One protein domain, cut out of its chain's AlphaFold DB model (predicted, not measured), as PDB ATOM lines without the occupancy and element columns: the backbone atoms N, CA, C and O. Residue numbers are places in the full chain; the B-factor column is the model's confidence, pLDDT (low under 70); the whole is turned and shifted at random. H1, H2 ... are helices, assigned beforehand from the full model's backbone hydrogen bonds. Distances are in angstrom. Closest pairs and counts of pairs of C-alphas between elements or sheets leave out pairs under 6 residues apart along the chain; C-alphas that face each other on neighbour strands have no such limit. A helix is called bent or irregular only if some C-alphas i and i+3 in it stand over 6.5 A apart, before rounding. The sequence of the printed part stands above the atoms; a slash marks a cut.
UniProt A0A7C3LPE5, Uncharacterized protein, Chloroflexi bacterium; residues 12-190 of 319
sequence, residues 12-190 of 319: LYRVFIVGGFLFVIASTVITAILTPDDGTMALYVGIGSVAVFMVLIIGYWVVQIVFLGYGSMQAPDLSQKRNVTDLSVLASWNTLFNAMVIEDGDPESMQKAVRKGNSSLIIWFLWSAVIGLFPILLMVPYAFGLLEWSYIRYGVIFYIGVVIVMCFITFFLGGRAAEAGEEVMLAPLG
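What this domain is: This is residues 12 to 190 of the 319 residues of an uncharacterized protein of Chloroflexi bacterium (UniProt A0A7C3LPE5). What shape? Four long helices, H1, H2, H5 and H6, stand in a row, with H3 and H4 a small head at one end. What make-up? The printed part has 179 residues and six named helices; it is all helix and loose, radius of gyration of the C-alphas 22.9 A, spans 73 by 36 by 19 A.

How they stand to each other: What touches H1, residues 12 to 34? H2, residues 39 to 66, forms a hairpin with it; the closest C-alphas, 28 and 46, are 4.8 A apart. What of H5, residues 107 to 143? By its hydrogen bonds assigned as one helix, it is bent: C-alphas 132 and 135 are 6.8 A apart. Arm H5a, residues 107 to 132, touches H6, residues 149 to 185, and residues 58 to 66 alone of H2. H1, H2 and H5a have every O i to N i+4 pair within hydrogen-bond range.

Where its parts are: Which anchors? C-alpha 12 is at (-29.418, -17.228, -32.858), C-alpha 185 at (-6.389, -15.371, -13.646). And the head? H3, residues 87 to 91, touches H4, residues 93 to 104, only at the corner.

The domain as a whole: Any cut? The printed part has none. Low pLDDT? Residues 69 to 82, among others, are under 70.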
ATOM      1  N   LEU A  12     -29.889 -17.027 -31.489       78.31
ATOM      2  CA  LEU A  12     -29.418 -17.228 -32.858       78.31
ATOM      3  C   LEU A  12     -28.572 -18.494 -33.022       78.31
ATOM      4  O   LEU A  12     -28.818 -19.240 -33.960       78.31
ATOM      5  N   TYR A  13     -27.629 -18.780 -32.119       81.31
ATOM      6  CA  TYR A  13     -26.849 -20.020 -32.193       81.31
ATOM      7  C   TYR A  13     -27.731 -21.250 -31.979       81.31
ATOM      8  O   TYR A  13     -27.600 -22.235 -32.696       81.31
ATOM      9  N   ARG A  14     -28.699 -21.190 -31.056       83.12
ATOM     10  CA  ARG A  14     -29.657 -22.292 -30.858       83.12
ATOM     11  C   ARG A  14     -30.518 -22.524 -32.097       83.12
ATOM     12  O   ARG A  14     -30.689 -23.669 -32.502       83.12
ATOM     13  N   VAL A  15     -31.013 -21.453 -32.716       87.88
ATOM     14  CA  VAL A  15     -31.756 -21.521 -33.981       87.88
ATOM     15  C   VAL A  15     -30.870 -22.066 -35.099       87.88
ATOM     16  O   VAL A  15     -31.325 -22.913 -35.855       87.88
ATOM     17  N   PHE A  16     -29.605 -21.651 -35.175       87.38
ATOM     18  CA  PHE A  16     -28.644 -22.166 -36.148       87.38
ATOM     19  C   PHE A  16     -28.391 -23.669 -35.967       87.38
ATOM     20  O   PHE A  16     -28.446 -24.415 -36.940       87.38
ATOM     21  N   ILE A  17     -28.189 -24.134 -34.729       87.00
ATOM     22  CA  ILE A  17     -27.972 -25.555 -34.441       87.00
ATOM     23  C   ILE A  17     -29.222 -26.377 -34.766       87.00
ATOM     24  O   ILE A  17     -29.142 -27.338 -35.527       87.00
ATOM     25  N   VAL A  18     -30.385 -25.991 -34.234       88.62
ATOM     26  CA  VAL A  18     -31.646 -26.717 -34.465       88.62
ATOM     27  C   VAL A  18     -32.035 -26.681 -35.943       88.62
ATOM     28  O   VAL A  18     -32.362 -27.715 -36.518       88.62
ATOM     29  N   GLY A  19     -31.957 -25.510 -36.576       88.94
ATOM     30  CA  GLY A  19     -32.256 -25.327 -37.992       88.94
ATOM     31  C   GLY A  19     -31.314 -26.118 -38.895       88.94
ATOM     32  O   GLY A  19     -31.775 -26.749 -39.840       88.94
ATOM     33  N   GLY A  20     -30.019 -26.159 -38.575       87.25
ATOM     34  CA  GLY A  20     -29.043 -26.959 -39.309       87.25
ATOM     35  C   GLY A  20     -29.309 -28.462 -39.213       87.25
ATOM     36  O   GLY A  20     -29.306 -29.140 -40.237       87.25
ATOM     37  N   PHE A  21     -29.648 -28.982 -38.027       85.44
ATOM     38  CA  PHE A  21     -30.067 -30.383 -37.882       85.44
ATOM     39  C   PHE A  21     -31.324 -30.701 -38.697       85.44
ATOM     40  O   PHE A  21     -31.352 -31.699 -39.417       85.44
ATOM     41  N   LEU A  22     -32.347 -29.844 -38.624       90.50
ATOM     42  CA  LEU A  22     -33.570 -30.018 -39.409       90.50
ATOM     43  C   LEU A  22     -33.287 -29.971 -40.915       90.50
ATOM     44  O   LEU A  22     -33.865 -30.757 -41.659       90.50
ATOM     45  N   PHE A  23     -32.370 -29.111 -41.361       90.88
ATOM     46  CA  PHE A  23     -31.950 -29.028 -42.758       90.88
ATOM     47  C   PHE A  23     -31.229 -30.300 -43.231       90.88
ATOM     48  O   PHE A  23     -31.530 -30.814 -44.309       90.88
ATOM     49  N   VAL A  24     -30.317 -30.855 -42.423       85.12
ATOM     50  CA  VAL A  24     -29.639 -32.129 -42.729       85.12
ATOM     51  C   VAL A  24     -30.659 -33.265 -42.859       85.12
ATOM     52  O   VAL A  24     -30.618 -34.023 -43.827       85.12
ATOM     53  N   ILE A  25     -31.615 -33.359 -41.927       83.44
ATOM     54  CA  ILE A  25     -32.670 -34.382 -41.967       83.44
ATOM     55  C   ILE A  25     -33.554 -34.191 -43.204       83.44
ATOM     56  O   ILE A  25     -33.759 -35.137 -43.960       83.44
ATOM     57  N   ALA A  26     -34.043 -32.970 -43.437       89.88
ATOM     58  CA  ALA A  26     -34.928 -32.665 -44.557       89.88
ATOM     59  C   ALA A  26     -34.256 -32.944 -45.907       89.88
ATOM     60  O   ALA A  26     -34.858 -33.604 -46.747       89.88
ATOM     61  N   SER A  27     -33.008 -32.507 -46.103       86.75
ATOM     62  CA  SER A  27     -32.260 -32.769 -47.341       86.75
ATOM     63  C   SER A  27     -32.076 -34.267 -47.592       86.75
ATOM     64  O   SER A  27     -32.377 -34.735 -48.685       86.75
ATOM     65  N   THR A  28     -31.695 -35.034 -46.568       82.12
ATOM     66  CA  THR A  28     -31.523 -36.494 -46.677       82.12
ATOM     67  C   THR A  28     -32.838 -37.198 -47.034       82.12
ATOM     68  O   THR A  28     -32.874 -38.024 -47.945       82.12
ATOM     69  N   VAL A  29     -33.935 -36.856 -46.346       85.88
ATOM     70  CA  VAL A  29     -35.256 -37.472 -46.563       85.88
ATOM     71  C   VAL A  29     -35.823 -37.109 -47.933       85.88
ATOM     72  O   VAL A  29     -36.322 -37.985 -48.635       85.88
ATOM     73  N   ILE A  30     -35.727 -35.841 -48.345       90.44
ATOM     74  CA  ILE A  30     -36.205 -35.391 -49.658       90.44
ATOM     75  C   ILE A  30     -35.450 -36.121 -50.770       90.44
ATOM     76  O   ILE A  30     -36.085 -36.642 -51.684       90.44
ATOM     77  N   THR A  31     -34.121 -36.228 -50.684       86.19
ATOM     78  CA  THR A  31     -33.341 -36.978 -51.677       86.19
ATOM     79  C   THR A  31     -33.738 -38.453 -51.704       86.19
ATOM     80  O   THR A  31     -33.956 -38.986 -52.789       86.19
ATOM     81  N   ALA A  32     -33.920 -39.096 -50.546       84.50
ATOM     82  CA  ALA A  32     -34.361 -40.492 -50.482       84.50
ATOM     83  C   ALA A  32     -35.731 -40.722 -51.149       84.50
ATOM     84  O   ALA A  32     -35.929 -41.739 -51.805       84.50
ATOM     85  N   ILE A  33     -36.663 -39.771 -51.020       90.38
ATOM     86  CA  ILE A  33     -37.989 -39.848 -51.653       90.38
ATOM     87  C   ILE A  33     -37.905 -39.607 -53.165       90.38
ATOM     88  O   ILE A  33     -38.610 -40.264 -53.927       90.38
ATOM     89  N   LEU A  34     -37.073 -38.659 -53.607       90.38
ATOM     90  CA  LEU A  34     -36.954 -38.288 -55.022       90.38
ATOM     91  C   LEU A  34     -36.109 -39.272 -55.842       90.38
ATOM     92  O   LEU A  34     -36.250 -39.318 -57.061       90.38
ATOM     93  N   THR A  35     -35.237 -40.044 -55.190       88.44
ATOM     94  CA  THR A  35     -34.339 -41.020 -55.832       88.44
ATOM     95  C   THR A  35     -34.448 -42.401 -55.171       88.44
ATOM     96  O   THR A  35     -33.466 -42.912 -54.638       88.44
ATOM     97  N   PRO A  36     -35.641 -43.028 -55.173       84.00
ATOM     98  CA  PRO A  36     -35.891 -44.255 -54.411       84.00
ATOM     99  C   PRO A  36     -35.056 -45.450 -54.897       84.00
ATOM    100  O   PRO A  36     -34.698 -46.309 -54.095       84.00
ATOM    101  N   ASP A  37     -34.708 -45.476 -56.185       91.75
ATOM    102  CA  ASP A  37     -33.918 -46.552 -56.793       91.75
ATOM    103  C   ASP A  37     -32.408 -46.411 -56.522       91.75
ATOM    104  O   ASP A  37     -31.649 -47.355 -56.737       91.75
ATOM    105  N   ASP A  38     -31.965 -45.252 -56.018       82.06
ATOM    106  CA  ASP A  38     -30.560 -44.946 -55.756       82.06
ATOM    107  C   ASP A  38     -30.349 -44.489 -54.305       82.06
ATOM    108  O   ASP A  38     -30.080 -43.326 -53.991       82.06
ATOM    109  N   GLY A  39     -30.424 -45.456 -53.389       78.62
ATOM    110  CA  GLY A  39     -30.145 -45.228 -51.969       78.62
ATOM    111  C   GLY A  39     -28.738 -44.677 -51.684       78.62
ATOM    112  O   GLY A  39     -28.510 -44.134 -50.600       78.62
ATOM    113  N   THR A  40     -27.798 -44.766 -52.636       79.88
ATOM    114  CA  THR A  40     -26.449 -44.205 -52.470       79.88
ATOM    115  C   THR A  40     -26.448 -42.683 -52.585       79.88
ATOM    116  O   THR A  40     -25.772 -42.016 -51.801       79.88
ATOM    117  N   MET A  41     -27.288 -42.112 -53.454       77.19
ATOM    118  CA  MET A  41     -27.432 -40.658 -53.588       77.19
ATOM    119  C   MET A  41     -27.980 -40.007 -52.316       77.19
ATOM    120  O   MET A  41     -27.455 -38.984 -51.872       77.19
ATOM    121  N   ALA A  42     -28.973 -40.623 -51.670       76.69
ATOM    122  CA  ALA A  42     -29.486 -40.145 -50.386       76.69
ATOM    123  C   ALA A  42     -28.411 -40.161 -49.285       76.69
ATOM    124  O   ALA A  42     -28.301 -39.208 -48.509       76.69
ATOM    125  N   LEU A  43     -27.578 -41.208 -49.250       74.88
ATOM    126  CA  LEU A  43     -26.450 -41.302 -48.323       74.88
ATOM    127  C   LEU A  43     -25.417 -40.192 -48.575       74.88
ATOM    128  O   LEU A  43     -24.982 -39.543 -47.623       74.88
ATOM    129  N   TYR A  44     -25.045 -39.936 -49.834       79.00
ATOM    130  CA  TYR A  44     -24.084 -38.884 -50.178       79.00
ATOM    131  C   TYR A  44     -24.596 -37.486 -49.850       79.00
ATOM    132  O   TYR A  44     -23.845 -36.685 -49.292       79.00
ATOM    133  N   VAL A  45     -25.873 -37.203 -50.122       80.69
ATOM    134  CA  VAL A  45     -26.493 -35.934 -49.719       80.69
ATOM    135  C   VAL A  45     -26.489 -35.793 -48.200       80.69
ATOM    136  O   VAL A  45     -26.110 -34.739 -47.697       80.69
ATOM    137  N   GLY A  46     -26.812 -36.853 -47.455       75.75
ATOM    138  CA  GLY A  46     -26.750 -36.831 -45.994       75.75
ATOM    139  C   GLY A  46     -25.344 -36.538 -45.461       75.75
ATOM    140  O   GLY A  46     -25.165 -35.622 -44.656       75.75
ATOM    141  N   ILE A  47     -24.329 -37.259 -45.947       77.06
ATOM    142  CA  ILE A  47     -22.924 -37.056 -45.553       77.06
ATOM    143  C   ILE A  47     -22.452 -35.643 -45.925       77.06
ATOM    144  O   ILE A  47     -21.849 -34.961 -45.096       77.06
ATOM    145  N   GLY A  48     -22.754 -35.182 -47.142       78.06
ATOM    146  CA  GLY A  48     -22.407 -33.844 -47.617       78.06
ATOM    147  C   GLY A  48     -23.049 -32.737 -46.778       78.06
ATOM    148  O   GLY A  48     -22.362 -31.806 -46.357       78.06
ATOM    149  N   SER A  49     -24.336 -32.868 -46.449       80.00
ATOM    150  CA  SER A  49     -25.051 -31.922 -45.586       80.00
ATOM    151  C   SER A  49     -24.460 -31.871 -44.172       80.00
ATOM    152  O   SER A  49     -24.270 -30.781 -43.631       80.00
ATOM    153  N   VAL A  50     -24.107 -33.021 -43.580       79.75
ATOM    154  CA  VAL A  50     -23.427 -33.079 -42.271       79.75
ATOM    155  C   VAL A  50     -22.054 -32.411 -42.335       79.75
ATOM    156  O   VAL A  50     -21.717 -31.618 -41.457       79.75
ATOM    157  N   ALA A  51     -21.273 -32.695 -43.378       79.62
ATOM    158  CA  ALA A  51     -19.960 -32.099 -43.593       79.62
ATOM    159  C   ALA A  51     -20.034 -30.568 -43.666       79.62
ATOM    160  O   ALA A  51     -19.320 -29.881 -42.935       79.62
ATOM    161  N   VAL A  52     -20.938 -30.030 -44.491       85.62
ATOM    162  CA  VAL A  52     -21.167 -28.582 -44.604       85.62
ATOM    163  C   VAL A  52     -21.589 -27.995 -43.260       85.62
ATOM    164  O   VAL A  52     -21.046 -26.978 -42.835       85.62
ATOM    165  N   PHE A  53     -22.510 -28.647 -42.549       84.81
ATOM    166  CA  PHE A  53     -22.968 -28.164 -41.251       84.81
ATOM    167  C   PHE A  53     -21.839 -28.114 -40.211       84.81
ATOM    168  O   PHE A  53     -21.686 -27.109 -39.515       84.81
ATOM    169  N   MET A  54     -20.990 -29.142 -40.157       82.25
ATOM    170  CA  MET A  54     -19.808 -29.173 -39.289       82.25
ATOM    171  C   MET A  54     -18.804 -28.071 -39.644       82.25
ATOM    172  O   MET A  54     -18.299 -27.398 -38.745       82.25
ATOM    173  N   VAL A  55     -18.559 -27.831 -40.938       86.50
ATOM    174  CA  VAL A  55     -17.721 -26.715 -41.411       86.50
ATOM    175  C   VAL A  55     -18.281 -25.377 -40.943       86.50
ATOM    176  O   VAL A  55     -17.525 -24.545 -40.450       86.50
ATOM    177  N   LEU A  56     -19.597 -25.171 -41.036       87.69
ATOM    178  CA  LEU A  56     -20.232 -23.930 -40.598       87.69
ATOM    179  C   LEU A  56     -20.180 -23.753 -39.074       87.69
ATOM    180  O   LEU A  56     -19.917 -22.644 -38.616       87.69
ATOM    181  N   ILE A  57     -20.375 -24.817 -38.284       86.44
ATOM    182  CA  ILE A  57     -20.225 -24.766 -36.818       86.44
ATOM    183  C   ILE A  57     -18.790 -24.390 -36.455       86.44
ATOM    184  O   ILE A  57     -18.568 -23.458 -35.682       86.44
ATOM    185  N   ILE A  58     -17.811 -25.104 -37.010       85.56
ATOM    186  CA  ILE A  58     -16.397 -24.867 -36.714       85.56
ATOM    187  C   ILE A  58     -15.998 -23.462 -37.173       85.56
ATOM    188  O   ILE A  58     -15.394 -22.726 -36.400       85.56
ATOM    189  N   GLY A  59     -16.395 -23.055 -38.379       85.31
ATOM    190  CA  GLY A  59     -16.162 -21.715 -38.914       85.31
ATOM    191  C   GLY A  59     -16.777 -20.619 -38.044       85.31
ATOM    192  O   GLY A  59     -16.099 -19.644 -37.729       85.31
ATOM    193  N   TYR A  60     -18.015 -20.803 -37.575       86.50
ATOM    194  CA  TYR A  60     -18.652 -19.895 -36.619       86.50
ATOM    195  C   TYR A  60     -17.810 -19.747 -35.350       86.50
ATOM    196  O   TYR A  60     -17.524 -18.625 -34.935       86.50
ATOM    197  N   TRP A  61     -17.362 -20.855 -34.754       81.12
ATOM    198  CA  TRP A  61     -16.550 -20.806 -33.539       81.12
ATOM    199  C   TRP A  61     -15.160 -20.218 -33.765       81.12
ATOM    200  O   TRP A  61     -14.708 -19.428 -32.942       81.12
ATOM    201  N   VAL A  62     -14.505 -20.530 -34.885       82.06
ATOM    202  CA  VAL A  62     -13.243 -19.885 -35.269       82.06
ATOM    203  C   VAL A  62     -13.455 -18.378 -35.362       82.06
ATOM    204  O   VAL A  62     -12.668 -17.625 -34.799       82.06
ATOM    205  N   VAL A  63     -14.548 -17.920 -35.978       82.75
ATOM    206  CA  VAL A  63     -14.828 -16.486 -36.079       82.75
ATOM    207  C   VAL A  63     -15.084 -15.851 -34.713       82.75
ATOM    208  O   VAL A  63     -14.512 -14.802 -34.408       82.75
ATOM    209  N   GLN A  64     -15.894 -16.492 -33.870       80.56
ATOM    210  CA  GLN A  64     -16.172 -16.016 -32.513       80.56
ATOM    211  C   GLN A  64     -14.894 -15.918 -31.673       80.56
ATOM    212  O   GLN A  64     -14.671 -14.923 -30.995       80.56
ATOM    213  N   ILE A  65     -14.028 -16.926 -31.737       75.69
ATOM    214  CA  ILE A  65     -12.843 -17.011 -30.883       75.69
ATOM    215  C   ILE A  65     -11.718 -16.113 -31.401       75.69
ATOM    216  O   ILE A  65     -11.098 -15.402 -30.614       75.69
ATOM    217  N   VAL A  66     -11.460 -16.128 -32.710       77.38
ATOM    218  CA  VAL A  66     -10.329 -15.416 -33.322       77.38
ATOM    219  C   VAL A  66     -10.635 -13.936 -33.523       77.38
ATOM    220  O   VAL A  66      -9.799 -13.102 -33.187       77.38
ATOM    221  N   PHE A  67     -11.807 -13.595 -34.069       74.69
ATOM    222  CA  PHE A  67     -12.101 -12.215 -34.475       74.69
ATOM    223  C   PHE A  67     -12.888 -11.435 -33.430       74.69
ATOM    224  O   PHE A  67     -12.607 -10.261 -33.211       74.69
ATOM    225  N   LEU A  68     -13.868 -12.066 -32.782       70.25
ATOM    226  CA  LEU A  68     -14.668 -11.392 -31.751       70.25
ATOM    227  C   LEU A  68     -14.022 -11.491 -30.363       70.25
ATOM    228  O   LEU A  68     -14.372 -10.727 -29.459       70.25
ATOM    229  N   GLY A  69     -13.038 -12.386 -30.220       63.66
ATOM    230  CA  GLY A  69     -12.475 -12.783 -28.941       63.66
ATOM    231  C   GLY A  69     -13.500 -13.563 -28.120       63.66
ATOM    232  O   GLY A  69     -14.710 -13.338 -28.200       63.66
ATOM    233  N   TYR A  70     -13.037 -14.465 -27.256       62.12
ATOM    234  CA  TYR A  70     -13.907 -14.941 -26.183       62.12
ATOM    235  C   TYR A  70     -14.281 -13.713 -25.343       62.12
ATOM    236  O   TYR A  70     -13.456 -13.212 -24.583       62.12
ATOM    237  N   GLY A  71     -15.504 -13.190 -25.502       53.09
ATOM    238  CA  GLY A  71     -15.948 -11.927 -24.890       53.09
ATOM    239  C   GLY A  71     -15.858 -11.889 -23.358       53.09
ATOM    240  O   GLY A  71     -16.040 -10.841 -22.748       53.09
ATOM    241  N   SER A  72     -15.549 -13.018 -22.717       51.31
ATOM    242  CA  SER A  72     -15.252 -13.119 -21.289       51.31
ATOM    243  C   SER A  72     -13.789 -12.857 -20.907       51.31
ATOM    244  O   SER A  72     -13.514 -12.780 -19.718       51.31
ATOM    245  N   MET A  73     -12.866 -12.748 -21.868       51.47
ATOM    246  CA  MET A  73     -11.419 -12.585 -21.649       51.47
ATOM    247  C   MET A  73     -10.833 -11.387 -22.409       51.47
ATOM    248  O   MET A  73      -9.630 -11.338 -22.666       51.47
ATOM    249  N   GLN A  74     -11.655 -10.404 -22.789       58.75
ATOM    250  CA  GLN A  74     -11.085  -9.112 -23.161       58.75
ATOM    251  C   GLN A  74     -10.319  -8.580 -21.951       58.75
ATOM    252  O   GLN A  74     -10.857  -8.557 -20.840       58.75
ATOM    253  N   ALA A  75      -9.054  -8.206 -22.174       60.19
ATOM    254  CA  ALA A  75      -8.267  -7.548 -21.149       60.19
ATOM    255  C   ALA A  75      -9.104  -6.379 -20.604       60.19
ATOM    256  O   ALA A  75      -9.716  -5.665 -21.407       60.19
ATOM    257  N   PRO A  76      -9.188  -6.215 -19.276       62.59
ATOM    258  CA  PRO A  76      -9.947  -5.126 -18.686       62.59
ATOM    259  C   PRO A  76      -9.552  -3.809 -19.345       62.59
ATOM    260  O   PRO A  76      -8.365  -3.578 -19.597       62.59
ATOM    261  N   ASP A  77     -10.528  -2.947 -19.621       68.19
ATOM    262  CA  ASP A  77     -10.213  -1.574 -19.987       68.19
ATOM    263  C   ASP A  77      -9.668  -0.858 -18.747       68.19
ATOM    264  O   ASP A  77     -10.402  -0.320 -17.918       68.19
ATOM    265  N   LEU A  78      -8.348  -0.918 -18.616       66.12
ATOM    266  CA  LEU A  78      -7.576  -0.355 -17.515       66.12
ATOM    267  C   LEU A  78      -7.603   1.178 -17.502       66.12
ATOM    268  O   LEU A  78      -7.218   1.783 -16.503       66.12
ATOM    269  N   SER A  79      -8.072   1.817 -18.582       66.56
ATOM    270  CA  SER A  79      -8.283   3.266 -18.605       66.56
ATOM    271  C   SER A  79      -9.455   3.686 -17.714       66.56
ATOM    272  O   SER A  79      -9.484   4.807 -17.200       66.56
ATOM    273  N   GLN A  80     -10.394   2.773 -17.456       66.88
ATOM    274  CA  GLN A  80     -11.545   3.030 -16.608       66.88
ATOM    275  C   GLN A  80     -11.207   2.689 -15.149       66.88
ATOM    276  O   GLN A  80     -11.481   1.588 -14.672       66.88
ATOM    277  N   LYS A  81     -10.639   3.652 -14.407       64.62
ATOM    278  CA  LYS A  81     -10.524   3.550 -12.941       64.62
ATOM    279  C   LYS A  81     -11.926   3.493 -12.329       64.62
ATOM    280  O   LYS A  81     -12.547   4.525 -12.080       64.62
ATOM    281  N   ARG A  82     -12.455   2.289 -12.117       66.25
ATOM    282  CA  ARG A  82     -13.683   2.088 -11.343       66.25
ATOM    283  C   ARG A  82     -13.333   1.965  -9.875       66.25
ATOM    284  O   ARG A  82     -12.393   1.271  -9.509       66.25
ATOM    285  N   ASN A  83     -14.122   2.629  -9.043       70.50
ATOM    286  CA  ASN A  83     -14.018   2.488  -7.605       70.50
ATOM    287  C   ASN A  83     -14.527   1.089  -7.208       70.50
ATOM    288  O   ASN A  83     -15.695   0.778  -7.438       70.50
ATOM    289  N   VAL A  84     -13.665   0.252  -6.623       67.69
ATOM    290  CA  VAL A  84     -13.987  -1.131  -6.208       67.69
ATOM    291  C   VAL A  84     -15.083  -1.174  -5.136       67.69
ATOM    292  O   VAL A  84     -15.773  -2.183  -4.971       67.69
ATOM    293  N   THR A  85     -15.307  -0.051  -4.451       72.25
ATOM    294  CA  THR A  85     -16.393   0.101  -3.478       72.25
ATOM    295  C   THR A  85     -17.777   0.272  -4.116       72.25
ATOM    296  O   THR A  85     -18.776   0.093  -3.409       72.25
ATOM    297  N   ASP A  86     -17.862   0.567  -5.423       82.44
ATOM    298  CA  ASP A  86     -19.125   0.665  -6.156       82.44
ATOM    299  C   ASP A  86     -19.746  -0.722  -6.339       82.44
ATOM    300  O   ASP A  86     -19.188  -1.612  -6.974       82.44
ATOM    301  N   LEU A  87     -20.963  -0.902  -5.835       86.81
ATOM    302  CA  LEU A  87     -21.700  -2.161  -5.922       86.81
ATOM    303  C   LEU A  87     -22.036  -2.583  -7.353       86.81
ATOM    304  O   LEU A  87     -22.381  -3.748  -7.574       86.81
ATOM    305  N   SER A  88     -21.928  -1.677  -8.329       86.81
ATOM    306  CA  SER A  88     -22.062  -2.018  -9.746       86.81
ATOM    307  C   SER A  88     -21.035  -3.070 -10.193       86.81
ATOM    308  O   SER A  88     -21.332  -3.860 -11.095       86.81
ATOM    309  N   VAL A  89     -19.880  -3.175  -9.517       85.75
ATOM    310  CA  VAL A  89     -18.859  -4.198  -9.810       85.75
ATOM    311  C   VAL A  89     -19.360  -5.618  -9.545       85.75
ATOM    312  O   VAL A  89     -18.945  -6.558 -10.215       85.75
ATOM    313  N   LEU A  90     -20.347  -5.781  -8.657       88.31
ATOM    314  CA  LEU A  90     -20.961  -7.073  -8.348       88.31
ATOM    315  C   LEU A  90     -21.937  -7.555  -9.435       88.31
ATOM    316  O   LEU A  90     -22.546  -8.620  -9.292       88.31
ATOM    317  N   ALA A  91     -22.148  -6.795 -10.515       87.06
ATOM    318  CA  ALA A  91     -23.082  -7.168 -11.575       87.06
ATOM    319  C   ALA A  91     -22.708  -8.502 -12.241       87.06
ATOM    320  O   ALA A  91     -23.589  -9.326 -12.499       87.06
ATOM    321  N   SER A  92     -21.414  -8.740 -12.470       85.81
ATOM    322  CA  SER A  92     -20.904  -9.970 -13.077       85.81
ATOM    323  C   SER A  92     -19.545 -10.359 -12.501       85.81
ATOM    324  O   SER A  92     -18.822  -9.510 -11.985       85.81
ATOM    325  N   TRP A  93     -19.183 -11.640 -12.630       86.50
ATOM    326  CA  TRP A  93     -17.878 -12.135 -12.183       86.50
ATOM    327  C   TRP A  93     -16.731 -11.394 -12.883       86.50
ATOM    328  O   TRP A  93     -15.799 -10.965 -12.220       86.50
ATOM    329  N   ASN A  94     -16.848 -11.150 -14.192       83.56
ATOM    330  CA  ASN A  94     -15.829 -10.430 -14.961       83.56
ATOM    331  C   ASN A  94     -15.695  -8.974 -14.502       83.56
ATOM    332  O   ASN A  94     -14.590  -8.463 -14.381       83.56
ATOM    333  N   THR A  95     -16.811  -8.291 -14.227       84.81
ATOM    334  CA  THR A  95     -16.768  -6.903 -13.737       84.81
ATOM    335  C   THR A  95     -16.090  -6.826 -12.372       84.81
ATOM    336  O   THR A  95     -15.285  -5.927 -12.151       84.81
ATOM    337  N   LEU A  96     -16.380  -7.787 -11.492       89.62
ATOM    338  CA  LEU A  96     -15.747  -7.893 -10.185       89.62
ATOM    339  C   LEU A  96     -14.250  -8.184 -10.307       89.62
ATOM    340  O   LEU A  96     -13.445  -7.490  -9.699       89.62
ATOM    341  N   PHE A  97     -13.888  -9.173 -11.122       87.81
ATOM    342  CA  PHE A  97     -12.501  -9.540 -11.386       87.81
ATOM    343  C   PHE A  97     -11.696  -8.334 -11.859       87.81
ATOM    344  O   PHE A  97     -10.690  -7.982 -11.254       87.81
ATOM    345  N   ASN A  98     -12.206  -7.626 -12.865       84.25
ATOM    346  CA  ASN A  98     -11.559  -6.438 -13.407       84.25
ATOM    347  C   ASN A  98     -11.378  -5.347 -12.345       84.25
ATOM    348  O   ASN A  98     -10.317  -4.733 -12.283       84.25
ATOM    349  N   ALA A  99     -12.394  -5.115 -11.507       85.94
ATOM    350  CA  ALA A  99     -12.315  -4.132 -10.432       85.94
ATOM    351  C   ALA A  99     -11.230  -4.502  -9.408       85.94
ATOM    352  O   ALA A  99     -10.402  -3.663  -9.072       85.94
ATOM    353  N   MET A 100     -11.184  -5.763  -8.971       88.50
ATOM    354  CA  MET A 100     -10.197  -6.224  -7.994       88.50
ATOM    355  C   MET A 100      -8.766  -6.178  -8.537       88.50
ATOM    356  O   MET A 100      -7.840  -5.829  -7.808       88.50
ATOM    357  N   VAL A 101      -8.558  -6.492  -9.813       84.38
ATOM    358  CA  VAL A 101      -7.210  -6.450 -10.391       84.38
ATOM    359  C   VAL A 101      -6.662  -5.020 -10.478       84.38
ATOM    360  O   VAL A 101      -5.485  -4.808 -10.208       84.38
ATOM    361  N   ILE A 102      -7.499  -4.029 -10.800       76.00
ATOM    362  CA  ILE A 102      -7.062  -2.628 -10.969       76.00
ATOM    363  C   ILE A 102      -6.510  -2.017  -9.671       76.00
ATOM    364  O   ILE A 102      -5.674  -1.119  -9.729       76.00
ATOM    365  N   GLU A 103      -6.979  -2.469  -8.511       74.44
ATOM    366  CA  GLU A 103      -6.661  -1.839  -7.224       74.44
ATOM    367  C   GLU A 103      -5.245  -2.159  -6.706       74.44
ATOM    368  O   GLU A 103      -4.695  -1.354  -5.962       74.44
ATOM    369  N   ASP A 104      -4.637  -3.278  -7.125       70.00
ATOM    370  CA  ASP A 104      -3.325  -3.750  -6.619       70.00
ATOM    371  C   ASP A 104      -2.376  -4.269  -7.725       70.00
ATOM    372  O   ASP A 104      -1.206  -4.553  -7.481       70.00
ATOM    373  N   GLY A 105      -2.869  -4.443  -8.956       66.62
ATOM    374  CA  GLY A 105      -2.136  -5.111 -10.032       66.62
ATOM    375  C   GLY A 105      -1.389  -4.160 -10.967       66.62
ATOM    376  O   GLY A 105      -1.871  -3.074 -11.285       66.62
ATOM    377  N   ASP A 106      -0.243  -4.610 -11.491       74.56
ATOM    378  CA  ASP A 106       0.396  -3.973 -12.644       74.56
ATOM    379  C   ASP A 106      -0.455  -4.231 -13.908       74.56
ATOM    380  O   ASP A 106      -0.506  -5.375 -14.392       74.56
ATOM    381  N   PRO A 107      -1.116  -3.200 -14.470       72.56
ATOM    382  CA  PRO A 107      -1.970  -3.345 -15.642       72.56
ATOM    383  C   PRO A 107      -1.235  -3.945 -16.850       72.56
ATOM    384  O   PRO A 107      -1.842  -4.689 -17.630       72.56
ATOM    385  N   GLU A 108       0.060  -3.661 -17.014       77.94
ATOM    386  CA  GLU A 108       0.843  -4.158 -18.145       77.94
ATOM    387  C   GLU A 108       1.108  -5.659 -18.031       77.94
ATOM    388  O   GLU A 108       0.899  -6.400 -19.003       77.94
ATOM    389  N   SER A 109       1.497  -6.132 -16.841       74.75
ATOM    390  CA  SER A 109       1.672  -7.561 -16.566       74.75
ATOM    391  C   SER A 109       0.401  -8.360 -16.873       74.75
ATOM    392  O   SER A 109       0.474  -9.408 -17.522       74.75
ATOM    393  N   MET A 110      -0.775  -7.825 -16.525       71.19
ATOM    394  CA  MET A 110      -2.056  -8.465 -16.809       71.19
ATOM    395  C   MET A 110      -2.359  -8.481 -18.308       71.19
ATOM    396  O   MET A 110      -2.731  -9.526 -18.839       71.19
ATOM    397  N   GLN A 111      -2.200  -7.361 -19.021       76.44
ATOM    398  CA  GLN A 111      -2.422  -7.356 -20.471       76.44
ATOM    399  C   GLN A 111      -1.511  -8.363 -21.173       76.44
ATOM    400  O   GLN A 111      -1.946  -9.059 -22.094       76.44
ATOM    401  N   LYS A 112      -0.255  -8.477 -20.727       80.81
ATOM    402  CA  LYS A 112       0.701  -9.450 -21.253       80.81
ATOM    403  C   LYS A 112       0.268 -10.887 -20.949       80.81
ATOM    404  O   LYS A 112       0.290 -11.714 -21.861       80.81
ATOM    405  N   ALA A 113      -0.174 -11.167 -19.723       74.25
ATOM    406  CA  ALA A 113      -0.685 -12.477 -19.327       74.25
ATOM    407  C   ALA A 113      -1.934 -12.853 -20.139       74.25
ATOM    408  O   ALA A 113      -1.941 -13.887 -20.801       74.25
ATOM    409  N   VAL A 114      -2.938 -11.970 -20.216       73.00
ATOM    410  CA  VAL A 114      -4.161 -12.172 -21.013       73.00
ATOM    411  C   VAL A 114      -3.832 -12.406 -22.488       73.00
ATOM    412  O   VAL A 114      -4.354 -13.346 -23.084       73.00
ATOM    413  N   ARG A 115      -2.927 -11.621 -23.092       78.69
ATOM    414  CA  ARG A 115      -2.489 -11.838 -24.486       78.69
ATOM    415  C   ARG A 115      -1.824 -13.206 -24.670       78.69
ATOM    416  O   ARG A 115      -2.095 -13.886 -25.662       78.69
ATOM    417  N   LYS A 116      -0.980 -13.636 -23.729       79.44
ATOM    418  CA  LYS A 116      -0.305 -14.946 -23.753       79.44
ATOM    419  C   LYS A 116      -1.295 -16.110 -23.584       79.44
ATOM    420  O   LYS A 116      -1.226 -17.085 -24.332       79.44
ATOM    421  N   GLY A 117      -2.254 -15.990 -22.666       73.62
ATOM    422  CA  GLY A 117      -3.318 -16.979 -22.473       73.62
ATOM    423  C   GLY A 117      -4.249 -17.067 -23.682       73.62
ATOM    424  O   GLY A 117      -4.495 -18.155 -24.201       73.62
ATOM    425  N   ASN A 118      -4.695 -15.918 -24.199       75.62
ATOM    426  CA  ASN A 118      -5.594 -15.859 -25.348       75.62
ATOM    427  C   ASN A 118      -4.928 -16.388 -26.628       75.62
ATOM    428  O   ASN A 118      -5.538 -17.158 -27.360       75.62
ATOM    429  N   SER A 119      -3.659 -16.049 -26.882       79.38
ATOM    430  CA  SER A 119      -2.920 -16.601 -28.029       79.38
ATOM    431  C   SER A 119      -2.774 -18.121 -27.944       79.38
ATOM    432  O   SER A 119      -3.011 -18.806 -28.936       79.38
ATOM    433  N   SER A 120      -2.480 -18.668 -26.762       74.44
ATOM    434  CA  SER A 120      -2.393 -20.121 -26.559       74.44
ATOM    435  C   SER A 120      -3.736 -20.822 -26.806       74.44
ATOM    436  O   SER A 120      -3.780 -21.845 -27.490       74.44
ATOM    437  N   LEU A 121      -4.839 -20.244 -26.317       74.19
ATOM    438  CA  LEU A 121      -6.198 -20.747 -26.552       74.19
ATOM    439  C   LEU A 121      -6.604 -20.682 -28.028       74.19
ATOM    440  O   LEU A 121      -7.144 -21.653 -28.551       74.19
ATOM    441  N   ILE A 122      -6.324 -19.565 -28.705       79.62
ATOM    442  CA  ILE A 122      -6.600 -19.392 -30.136       79.62
ATOM    443  C   ILE A 122      -5.852 -20.450 -30.949       79.62
ATOM    444  O   ILE A 122      -6.456 -21.110 -31.791       79.62
ATOM    445  N   ILE A 123      -4.558 -20.643 -30.676       80.44
ATOM    446  CA  ILE A 123      -3.741 -21.655 -31.355       80.44
ATOM    447  C   ILE A 123      -4.344 -23.045 -31.133       80.44
ATOM    448  O   ILE A 123      -4.573 -23.771 -32.098       80.44
ATOM    449  N   TRP A 124      -4.659 -23.403 -29.886       79.25
ATOM    450  CA  TRP A 124      -5.258 -24.700 -29.566       79.25
ATOM    451  C   TRP A 124      -6.604 -24.919 -30.272       79.25
ATOM    452  O   TRP A 124      -6.859 -25.998 -30.814       79.25
ATOM    453  N   PHE A 125      -7.449 -23.888 -30.323       79.19
ATOM    454  CA  PHE A 125      -8.747 -23.962 -30.986       79.19
ATOM    455  C   PHE A 125      -8.615 -24.109 -32.504       79.19
ATOM    456  O   PHE A 125      -9.278 -24.958 -33.097       79.19
ATOM    457  N   LEU A 126      -7.733 -23.328 -33.136       82.69
ATOM    458  CA  LEU A 126      -7.453 -23.427 -34.571       82.69
ATOM    459  C   LEU A 126      -6.945 -24.821 -34.947       82.69
ATOM    460  O   LEU A 126      -7.413 -25.402 -35.923       82.69
ATOM    461  N   TRP A 127      -6.048 -25.397 -34.147       81.31
ATOM    462  CA  TRP A 127      -5.591 -26.769 -34.363       81.31
ATOM    463  C   TRP A 127      -6.720 -27.790 -34.214       81.31
ATOM    464  O   TRP A 127      -6.884 -28.647 -35.081       81.31
ATOM    465  N   SER A 128      -7.537 -27.665 -33.167       79.31
ATOM    466  CA  SER A 128      -8.703 -28.531 -32.948       79.31
ATOM    467  C   SER A 128      -9.695 -28.459 -34.113       79.31
ATOM    468  O   SER A 128     -10.205 -29.487 -34.556       79.31
ATOM    469  N   ALA A 129      -9.918 -27.261 -34.659       83.12
ATOM    470  CA  ALA A 129     -10.737 -27.040 -35.846       83.12
ATOM    471  C   ALA A 129     -10.163 -27.757 -37.077       83.12
ATOM    472  O   ALA A 129     -10.892 -28.484 -37.747       83.12
ATOM    473  N   VAL A 130      -8.861 -27.616 -37.346       82.94
ATOM    474  CA  VAL A 130      -8.189 -28.306 -38.462       82.94
ATOM    475  C   VAL A 130      -8.363 -29.822 -38.354       82.94
ATOM    476  O   VAL A 130      -8.717 -30.472 -39.333       82.94
ATOM    477  N   ILE A 131      -8.185 -30.390 -37.162       80.56
ATOM    478  CA  ILE A 131      -8.319 -31.837 -36.933       80.56
ATOM    479  C   ILE A 131      -9.764 -32.294 -37.067       80.56
ATOM    480  O   ILE A 131     -10.013 -33.349 -37.642       80.56
ATOM    481  N   GLY A 132     -10.719 -31.516 -36.555       79.25
ATOM    482  CA  GLY A 132     -12.142 -31.814 -36.698       79.25
ATOM    483  C   GLY A 132     -12.601 -31.780 -38.157       79.25
ATOM    484  O   GLY A 132     -13.452 -32.573 -38.554       79.25
ATOM    485  N   LEU A 133     -12.004 -30.905 -38.971       83.12
ATOM    486  CA  LEU A 133     -12.296 -30.778 -40.399       83.12
ATOM    487  C   LEU A 133     -11.559 -31.798 -41.269       83.12
ATOM    488  O   LEU A 133     -12.016 -32.102 -42.370       83.12
ATOM    489  N   PHE A 134     -10.447 -32.358 -40.799       81.69
ATOM    490  CA  PHE A 134      -9.620 -33.257 -41.601       81.69
ATOM    491  C   PHE A 134     -10.353 -34.531 -42.080       81.69
ATOM    492  O   PHE A 134     -10.267 -34.837 -43.270       81.69
ATOM    493  N   PRO A 135     -11.149 -35.245 -41.253       77.12
ATOM    494  CA  PRO A 135     -11.955 -36.372 -41.722       77.12
ATOM    495  C   PRO A 135     -12.965 -35.973 -42.790       77.12
ATOM    496  O   PRO A 135     -13.181 -36.724 -43.732       77.12
ATOM    497  N   ILE A 136     -13.560 -34.786 -42.664       79.00
ATOM    498  CA  ILE A 136     -14.516 -34.262 -43.642       79.00
ATOM    499  C   ILE A 136     -13.808 -34.024 -44.979       79.00
ATOM    500  O   ILE A 136     -14.300 -34.457 -46.018       79.00
ATOM    501  N   LEU A 137     -12.620 -33.417 -44.945       80.50
ATOM    502  CA  LEU A 137     -11.796 -33.182 -46.132       80.50
ATOM    503  C   LEU A 137     -11.358 -34.478 -46.830       80.50
ATOM    504  O   LEU A 137     -11.186 -34.464 -48.044       80.50
ATOM    505  N   LEU A 138     -11.200 -35.586 -46.101       78.31
ATOM    506  CA  LEU A 138     -10.885 -36.895 -46.687       78.31
ATOM    507  C   LEU A 138     -12.126 -37.655 -47.175       78.31
ATOM    508  O   LEU A 138     -12.087 -38.288 -48.229       78.31
ATOM    509  N   MET A 139     -13.226 -37.605 -46.421       73.00
ATOM    510  CA  MET A 139     -14.443 -38.370 -46.711       73.00
ATOM    511  C   MET A 139     -15.260 -37.771 -47.852       73.00
ATOM    512  O   MET A 139     -15.857 -38.521 -48.617       73.00
ATOM    513  N   VAL A 140     -15.285 -36.442 -47.991       77.94
ATOM    514  CA  VAL A 140     -16.063 -35.776 -49.046       77.94
ATOM    515  C   VAL A 140     -15.556 -36.159 -50.442       77.94
ATOM    516  O   VAL A 140     -16.352 -36.685 -51.216       77.94
ATOM    517  N   PRO A 141     -14.264 -36.010 -50.795       78.94
ATOM    518  CA  PRO A 141     -13.801 -36.391 -52.127       78.94
ATOM    519  C   PRO A 141     -13.953 -37.891 -52.394       78.94
ATOM    520  O   PRO A 141     -14.252 -38.275 -53.521       78.94
ATOM    521  N   TYR A 142     -13.821 -38.740 -51.370       75.12
ATOM    522  CA  TYR A 142     -14.131 -40.161 -51.513       75.12
ATOM    523  C   TYR A 142     -15.602 -40.413 -51.854       75.12
ATOM    524  O   TYR A 142     -15.887 -41.146 -52.796       75.12
ATOM    525  N   ALA A 143     -16.530 -39.801 -51.115       71.25
ATOM    526  CA  ALA A 143     -17.963 -39.952 -51.347       71.25
ATOM    527  C   ALA A 143     -18.365 -39.540 -52.775       71.25
ATOM    528  O   ALA A 143     -19.253 -40.141 -53.365       71.25
ATOM    529  N   PHE A 144     -17.661 -38.568 -53.361       73.50
ATOM    530  CA  PHE A 144     -17.856 -38.138 -54.749       73.50
ATOM    531  C   PHE A 144     -17.049 -38.942 -55.786       73.50
ATOM    532  O   PHE A 144     -17.003 -38.556 -56.952       73.50
ATOM    533  N   GLY A 145     -16.396 -40.040 -55.392       78.06
ATOM    534  CA  GLY A 145     -15.616 -40.893 -56.294       78.06
ATOM    535  C   GLY A 145     -14.315 -40.262 -56.806       78.06
ATOM    536  O   GLY A 145     -13.722 -40.769 -57.752       78.06
ATOM    537  N   LEU A 146     -13.857 -39.166 -56.193       80.62
ATOM    538  CA  LEU A 146     -12.629 -38.454 -56.573       80.62
ATOM    539  C   LEU A 146     -11.363 -39.090 -55.975       80.62
ATOM    540  O   LEU A 146     -10.256 -38.765 -56.396       80.62
ATOM    541  N   LEU A 147     -11.515 -39.973 -54.984       82.50
ATOM    542  CA  LEU A 147     -10.422 -40.702 -54.340       82.50
ATOM    543  C   LEU A 147     -10.693 -42.205 -54.376       82.50
ATOM    544  O   LEU A 147     -11.768 -42.659 -53.992       82.50
ATOM    545  N   GLU A 148      -9.688 -42.988 -54.761       83.19
ATOM    546  CA  GLU A 148      -9.741 -44.442 -54.609       83.19
ATOM    547  C   GLU A 148      -9.630 -44.855 -53.132       83.19
ATOM    548  O   GLU A 148      -8.988 -44.189 -52.313       83.19
ATOM    549  N   TRP A 149     -10.189 -46.021 -52.793       76.19
ATOM    550  CA  TRP A 149     -10.146 -46.586 -51.437       76.19
ATOM    551  C   TRP A 149      -8.722 -46.741 -50.876       76.19
ATOM    552  O   TRP A 149      -8.501 -46.647 -49.667       76.19
ATOM    553  N   SER A 150      -7.742 -46.961 -51.756       80.19
ATOM    554  CA  SER A 150      -6.317 -47.029 -51.422       80.19
ATOM    555  C   SER A 150      -5.841 -45.750 -50.716       80.19
ATOM    556  O   SER A 150      -5.219 -45.836 -49.657       80.19
ATOM    557  N   TYR A 151      -6.211 -44.572 -51.222       78.31
ATOM    558  CA  TYR A 151      -5.841 -43.277 -50.646       78.31
ATOM    559  C   TYR A 151      -6.517 -43.003 -49.306       78.31
ATOM    560  O   TYR A 151      -5.907 -42.403 -48.425       78.31
ATOM    561  N   ILE A 152      -7.740 -43.494 -49.104       74.44
ATOM    562  CA  ILE A 152      -8.440 -43.355 -47.818       74.44
ATOM    563  C   ILE A 152      -7.745 -44.159 -46.742       74.44
ATOM    564  O   ILE A 152      -7.622 -43.673 -45.626       74.44
ATOM    565  N   ARG A 153      -7.263 -45.371 -47.046       74.69
ATOM    566  CA  ARG A 153      -6.516 -46.163 -46.058       74.69
ATOM    567  C   ARG A 153      -5.296 -45.392 -45.561       74.69
ATOM    568  O   ARG A 153      -5.098 -45.292 -44.353       74.69
ATOM    569  N   TYR A 154      -4.532 -44.784 -46.470       78.69
ATOM    570  CA  TYR A 154      -3.408 -43.922 -46.096       78.69
ATOM    571  C   TYR A 154      -3.864 -42.656 -45.361       78.69
ATOM    572  O   TYR A 154      -3.252 -42.284 -44.365       78.69
ATOM    573  N   GLY A 155      -4.970 -42.039 -45.788       75.62
ATOM    574  CA  GLY A 155      -5.568 -40.877 -45.131       75.62
ATOM    575  C   GLY A 155      -6.039 -41.162 -43.703       75.62
ATOM    576  O   GLY A 155      -5.800 -40.354 -42.811       75.62
ATOM    577  N   VAL A 156      -6.638 -42.329 -43.453       74.31
ATOM    578  CA  VAL A 156      -7.072 -42.783 -42.125       74.31
ATOM    579  C   VAL A 156      -5.865 -43.078 -41.240       74.31
ATOM    580  O   VAL A 156      -5.842 -42.627 -40.100       74.31
ATOM    581  N   ILE A 157      -4.842 -43.776 -41.748       75.50
ATOM    582  CA  ILE A 157      -3.599 -44.020 -40.992       75.50
ATOM    583  C   ILE A 157      -2.929 -42.690 -40.624       75.50
ATOM    584  O   ILE A 157      -2.547 -42.488 -39.472       75.50
ATOM    585  N   PHE A 158      -2.841 -41.760 -41.577       78.31
ATOM    586  CA  PHE A 158      -2.312 -40.422 -41.340       78.31
ATOM    587  C   PHE A 158      -3.148 -39.658 -40.307       78.31
ATOM    588  O   PHE A 158      -2.589 -39.097 -39.369       78.31
ATOM    589  N   TYR A 159      -4.479 -39.691 -40.416       76.81
ATOM    590  CA  TYR A 159      -5.381 -39.050 -39.459       76.81
ATOM    591  C   TYR A 159      -5.227 -39.618 -38.046       76.81
ATOM    592  O   TYR A 159      -5.113 -38.850 -37.096       76.81
ATOM    593  N   ILE A 160      -5.158 -40.944 -37.897       76.44
ATOM    594  CA  ILE A 160      -4.891 -41.590 -36.605       76.44
ATOM    595  C   ILE A 160      -3.549 -41.103 -36.045       76.44
ATOM    596  O   ILE A 160      -3.477 -40.737 -34.873       76.44
ATOM    597  N   GLY A 161      -2.506 -41.026 -36.879       80.69
ATOM    598  CA  GLY A 161      -1.215 -40.450 -36.498       80.69
ATOM    599  C   GLY A 161      -1.334 -39.006 -35.998       80.69
ATOM    600  O   GLY A 161      -0.822 -38.687 -34.926       80.69
ATOM    601  N   VAL A 162      -2.071 -38.152 -36.718       79.00
ATOM    602  CA  VAL A 162      -2.351 -36.760 -36.321       79.00
ATOM    603  C   VAL A 162      -3.093 -36.701 -34.986       79.00
ATOM    604  O   VAL A 162      -2.703 -35.922 -34.120       79.00
ATOM    605  N   VAL A 163      -4.118 -37.534 -34.785       79.31
ATOM    606  CA  VAL A 163      -4.888 -37.593 -33.533       79.31
ATOM    607  C   VAL A 163      -4.008 -38.033 -32.367       79.31
ATOM    608  O   VAL A 163      -4.057 -37.399 -31.320       79.31
ATOM    609  N   ILE A 164      -3.162 -39.055 -32.532       83.00
ATOM    610  CA  ILE A 164      -2.235 -39.507 -31.481       83.00
ATOM    611  C   ILE A 164      -1.256 -38.391 -31.110       83.00
ATOM    612  O   ILE A 164      -1.103 -38.071 -29.929       83.00
ATOM    613  N   VAL A 165      -0.629 -37.762 -32.111       83.56
ATOM    614  CA  VAL A 165       0.262 -36.611 -31.902       83.56
ATOM    615  C   VAL A 165      -0.485 -35.484 -31.194       83.56
ATOM    616  O   VAL A 165       0.077 -34.837 -30.321       83.56
ATOM    617  N   MET A 166      -1.766 -35.285 -31.488       77.50
ATOM    618  CA  MET A 166      -2.602 -34.273 -30.849       77.50
ATOM    619  C   MET A 166      -3.043 -34.603 -29.437       77.50
ATOM    620  O   MET A 166      -3.052 -33.708 -28.598       77.50
ATOM    621  N   CYS A 167      -3.359 -35.855 -29.131       79.00
ATOM    622  CA  CYS A 167      -3.564 -36.293 -27.757       79.00
ATOM    623  C   CYS A 167      -2.288 -36.062 -26.944       79.00
ATOM    624  O   CYS A 167      -2.361 -35.539 -25.836       79.00
ATOM    625  N   PHE A 168      -1.120 -36.358 -27.522       82.56
ATOM    626  CA  PHE A 168       0.174 -36.100 -26.897       82.56
ATOM    627  C   PHE A 168       0.431 -34.598 -26.704       82.56
ATOM    628  O   PHE A 168       0.694 -34.157 -25.590       82.56
ATOM    629  N   ILE A 169       0.277 -33.792 -27.758       79.62
ATOM    630  CA  ILE A 169       0.379 -32.325 -27.726       79.62
ATOM    631  C   ILE A 169      -0.594 -31.755 -26.700       79.62
ATOM    632  O   ILE A 169      -0.179 -30.960 -25.877       79.62
ATOM    633  N   THR A 170      -1.856 -32.176 -26.680       73.50
ATOM    634  CA  THR A 170      -2.870 -31.688 -25.734       73.50
ATOM    635  C   THR A 170      -2.546 -32.096 -24.306       73.50
ATOM    636  O   THR A 170      -2.766 -31.311 -23.397       73.50
ATOM    637  N   PHE A 171      -1.986 -33.281 -24.082       77.44
ATOM    638  CA  PHE A 171      -1.546 -33.688 -22.751       77.44
ATOM    639  C   PHE A 171      -0.358 -32.835 -22.271       77.44
ATOM    640  O   PHE A 171      -0.388 -32.290 -21.170       77.44
ATOM    641  N   PHE A 172       0.652 -32.637 -23.123       76.44
ATOM    642  CA  PHE A 172       1.852 -31.861 -22.794       76.44
ATOM    643  C   PHE A 172       1.608 -30.346 -22.726       76.44
ATOM    644  O   PHE A 172       2.080 -29.673 -21.810       76.44
ATOM    645  N   LEU A 173       0.871 -29.786 -23.683       71.88
ATOM    646  CA  LEU A 173       0.489 -28.373 -23.714       71.88
ATOM    647  C   LEU A 173      -0.678 -28.078 -22.783       71.88
ATOM    648  O   LEU A 173      -0.771 -26.952 -22.321       71.88
ATOM    649  N   GLY A 174      -1.536 -29.048 -22.475       67.44
ATOM    650  CA  GLY A 174      -2.643 -28.885 -21.532       67.44
ATOM    651  C   GLY A 174      -2.149 -28.570 -20.126       67.44
ATOM    652  O   GLY A 174      -2.691 -27.672 -19.490       67.44
ATOM    653  N   GLY A 175      -1.060 -29.214 -19.686       71.19
ATOM    654  CA  GLY A 175      -0.371 -28.838 -18.446       71.19
ATOM    655  C   GLY A 175       0.085 -27.376 -18.466       71.19
ATOM    656  O   GLY A 175      -0.247 -26.607 -17.569       71.19
ATOM    657  N   ARG A 176       0.724 -26.946 -19.561       73.31
ATOM    658  CA  ARG A 176       1.147 -25.546 -19.745       73.31
ATOM    659  C   ARG A 176      -0.015 -24.567 -19.891       73.31
ATOM    660  O   ARG A 176       0.116 -23.409 -19.519       73.31
ATOM    661  N   ALA A 177      -1.138 -24.994 -20.457       65.88
ATOM    662  CA  ALA A 177      -2.333 -24.173 -20.601       65.88
ATOM    663  C   ALA A 177      -3.021 -23.964 -19.248       65.88
ATOM    664  O   ALA A 177      -3.539 -22.878 -19.002       65.88
ATOM    665  N   ALA A 178      -2.988 -24.966 -18.363       69.38
ATOM    666  CA  ALA A 178      -3.443 -24.822 -16.986       69.38
ATOM    667  C   ALA A 178      -2.549 -23.843 -16.206       69.38
ATOM    668  O   ALA A 178      -3.074 -22.914 -15.599       69.38
ATOM    669  N   GLU A 179      -1.222 -23.977 -16.317       74.75
ATOM    670  CA  GLU A 179      -0.253 -23.021 -15.750       74.75
ATOM    671  C   GLU A 179      -0.444 -21.603 -16.317       74.75
ATOM    672  O   GLU A 179      -0.423 -20.618 -15.586       74.75
ATOM    673  N   ALA A 180      -0.682 -21.472 -17.625       70.56
ATOM    674  CA  ALA A 180      -0.945 -20.178 -18.247       70.56
ATOM    675  C   ALA A 180      -2.287 -19.591 -17.787       70.56
ATOM    676  O   ALA A 180      -2.379 -18.392 -17.551       70.56
ATOM    677  N   GLY A 181      -3.327 -20.418 -17.641       71.75
ATOM    678  CA  GLY A 181      -4.622 -20.001 -17.107       71.75
ATOM    679  C   GLY A 181      -4.516 -19.513 -15.662       71.75
ATOM    680  O   GLY A 181      -5.139 -18.513 -15.307       71.75
ATOM    681  N   GLU A 182      -3.676 -20.167 -14.860       78.25
ATOM    682  CA  GLU A 182      -3.300 -19.723 -13.521       78.25
ATOM    683  C   GLU A 182      -2.606 -18.355 -13.561       78.25
ATOM    684  O   GLU A 182      -3.031 -17.428 -12.873       78.25
ATOM    685  N   GLU A 183      -1.596 -18.194 -14.420       75.25
ATOM    686  CA  GLU A 183      -0.860 -16.936 -14.594       75.25
ATOM    687  C   GLU A 183      -1.782 -15.789 -15.048       75.25
ATOM    688  O   GLU A 183      -1.632 -14.656 -14.604       75.25
ATOM    689  N   VAL A 184      -2.774 -16.066 -15.900       76.25
ATOM    690  CA  VAL A 184      -3.719 -15.046 -16.383       76.25
ATOM    691  C   VAL A 184      -4.740 -14.649 -15.317       76.25
ATOM    692  O   VAL A 184      -5.097 -13.476 -15.232       76.25
ATOM    693  N   MET A 185      -5.242 -15.603 -14.532       82.25
ATOM    694  CA  MET A 185      -6.389 -15.371 -13.646       82.25
ATOM    695  C   MET A 185      -5.982 -15.089 -12.200       82.25
ATOM    696  O   MET A 185      -6.615 -14.274 -11.538       82.25
ATOM    697  N   LEU A 186      -4.955 -15.758 -11.684       89.25
ATOM    698  CA  LEU A 186      -4.578 -15.670 -10.272       89.25
ATOM    699  C   LEU A 186      -3.477 -14.643 -10.031       89.25
ATOM    700  O   LEU A 186      -3.567 -13.879  -9.069       89.25
ATOM    701  N   ALA A 187      -2.481 -14.567 -10.919       85.50
ATOM    702  CA  ALA A 187      -1.352 -13.657 -10.730       85.50
ATOM    703  C   ALA A 187      -1.771 -12.179 -10.599       85.50
ATOM    704  O   ALA A 187      -1.236 -11.510  -9.716       85.50
ATOM    705  N   PRO A 188      -2.757 -11.659 -11.365       84.00
ATOM    706  CA  PRO A 188      -3.201 -10.273 -11.200       84.00
ATOM    707  C   PRO A 188      -3.935 -10.003  -9.877       84.00
ATOM    708  O   PRO A 188      -4.085  -8.853  -9.477       84.00
ATOM    709  N   LEU A 189      -4.389 -11.053  -9.189       88.19
ATOM    710  CA  LEU A 189      -4.949 -10.974  -7.838       88.19
ATOM    711  C   LEU A 189      -3.884 -11.199  -6.751       88.19
ATOM    712  O   LEU A 189      -4.230 -11.258  -5.574       88.19
ATOM    713  N   GLY A 190      -2.611 -11.365  -7.124       89.31
ATOM    714  CA  GLY A 190      -1.535 -11.720  -6.198       89.31
ATOM    715  C   GLY A 190      -1.602 -13.167  -5.699       89.31
ATOM    716  O   GLY A 190      -0.939 -13.506  -4.721       89.31
TER     717      GLY A 190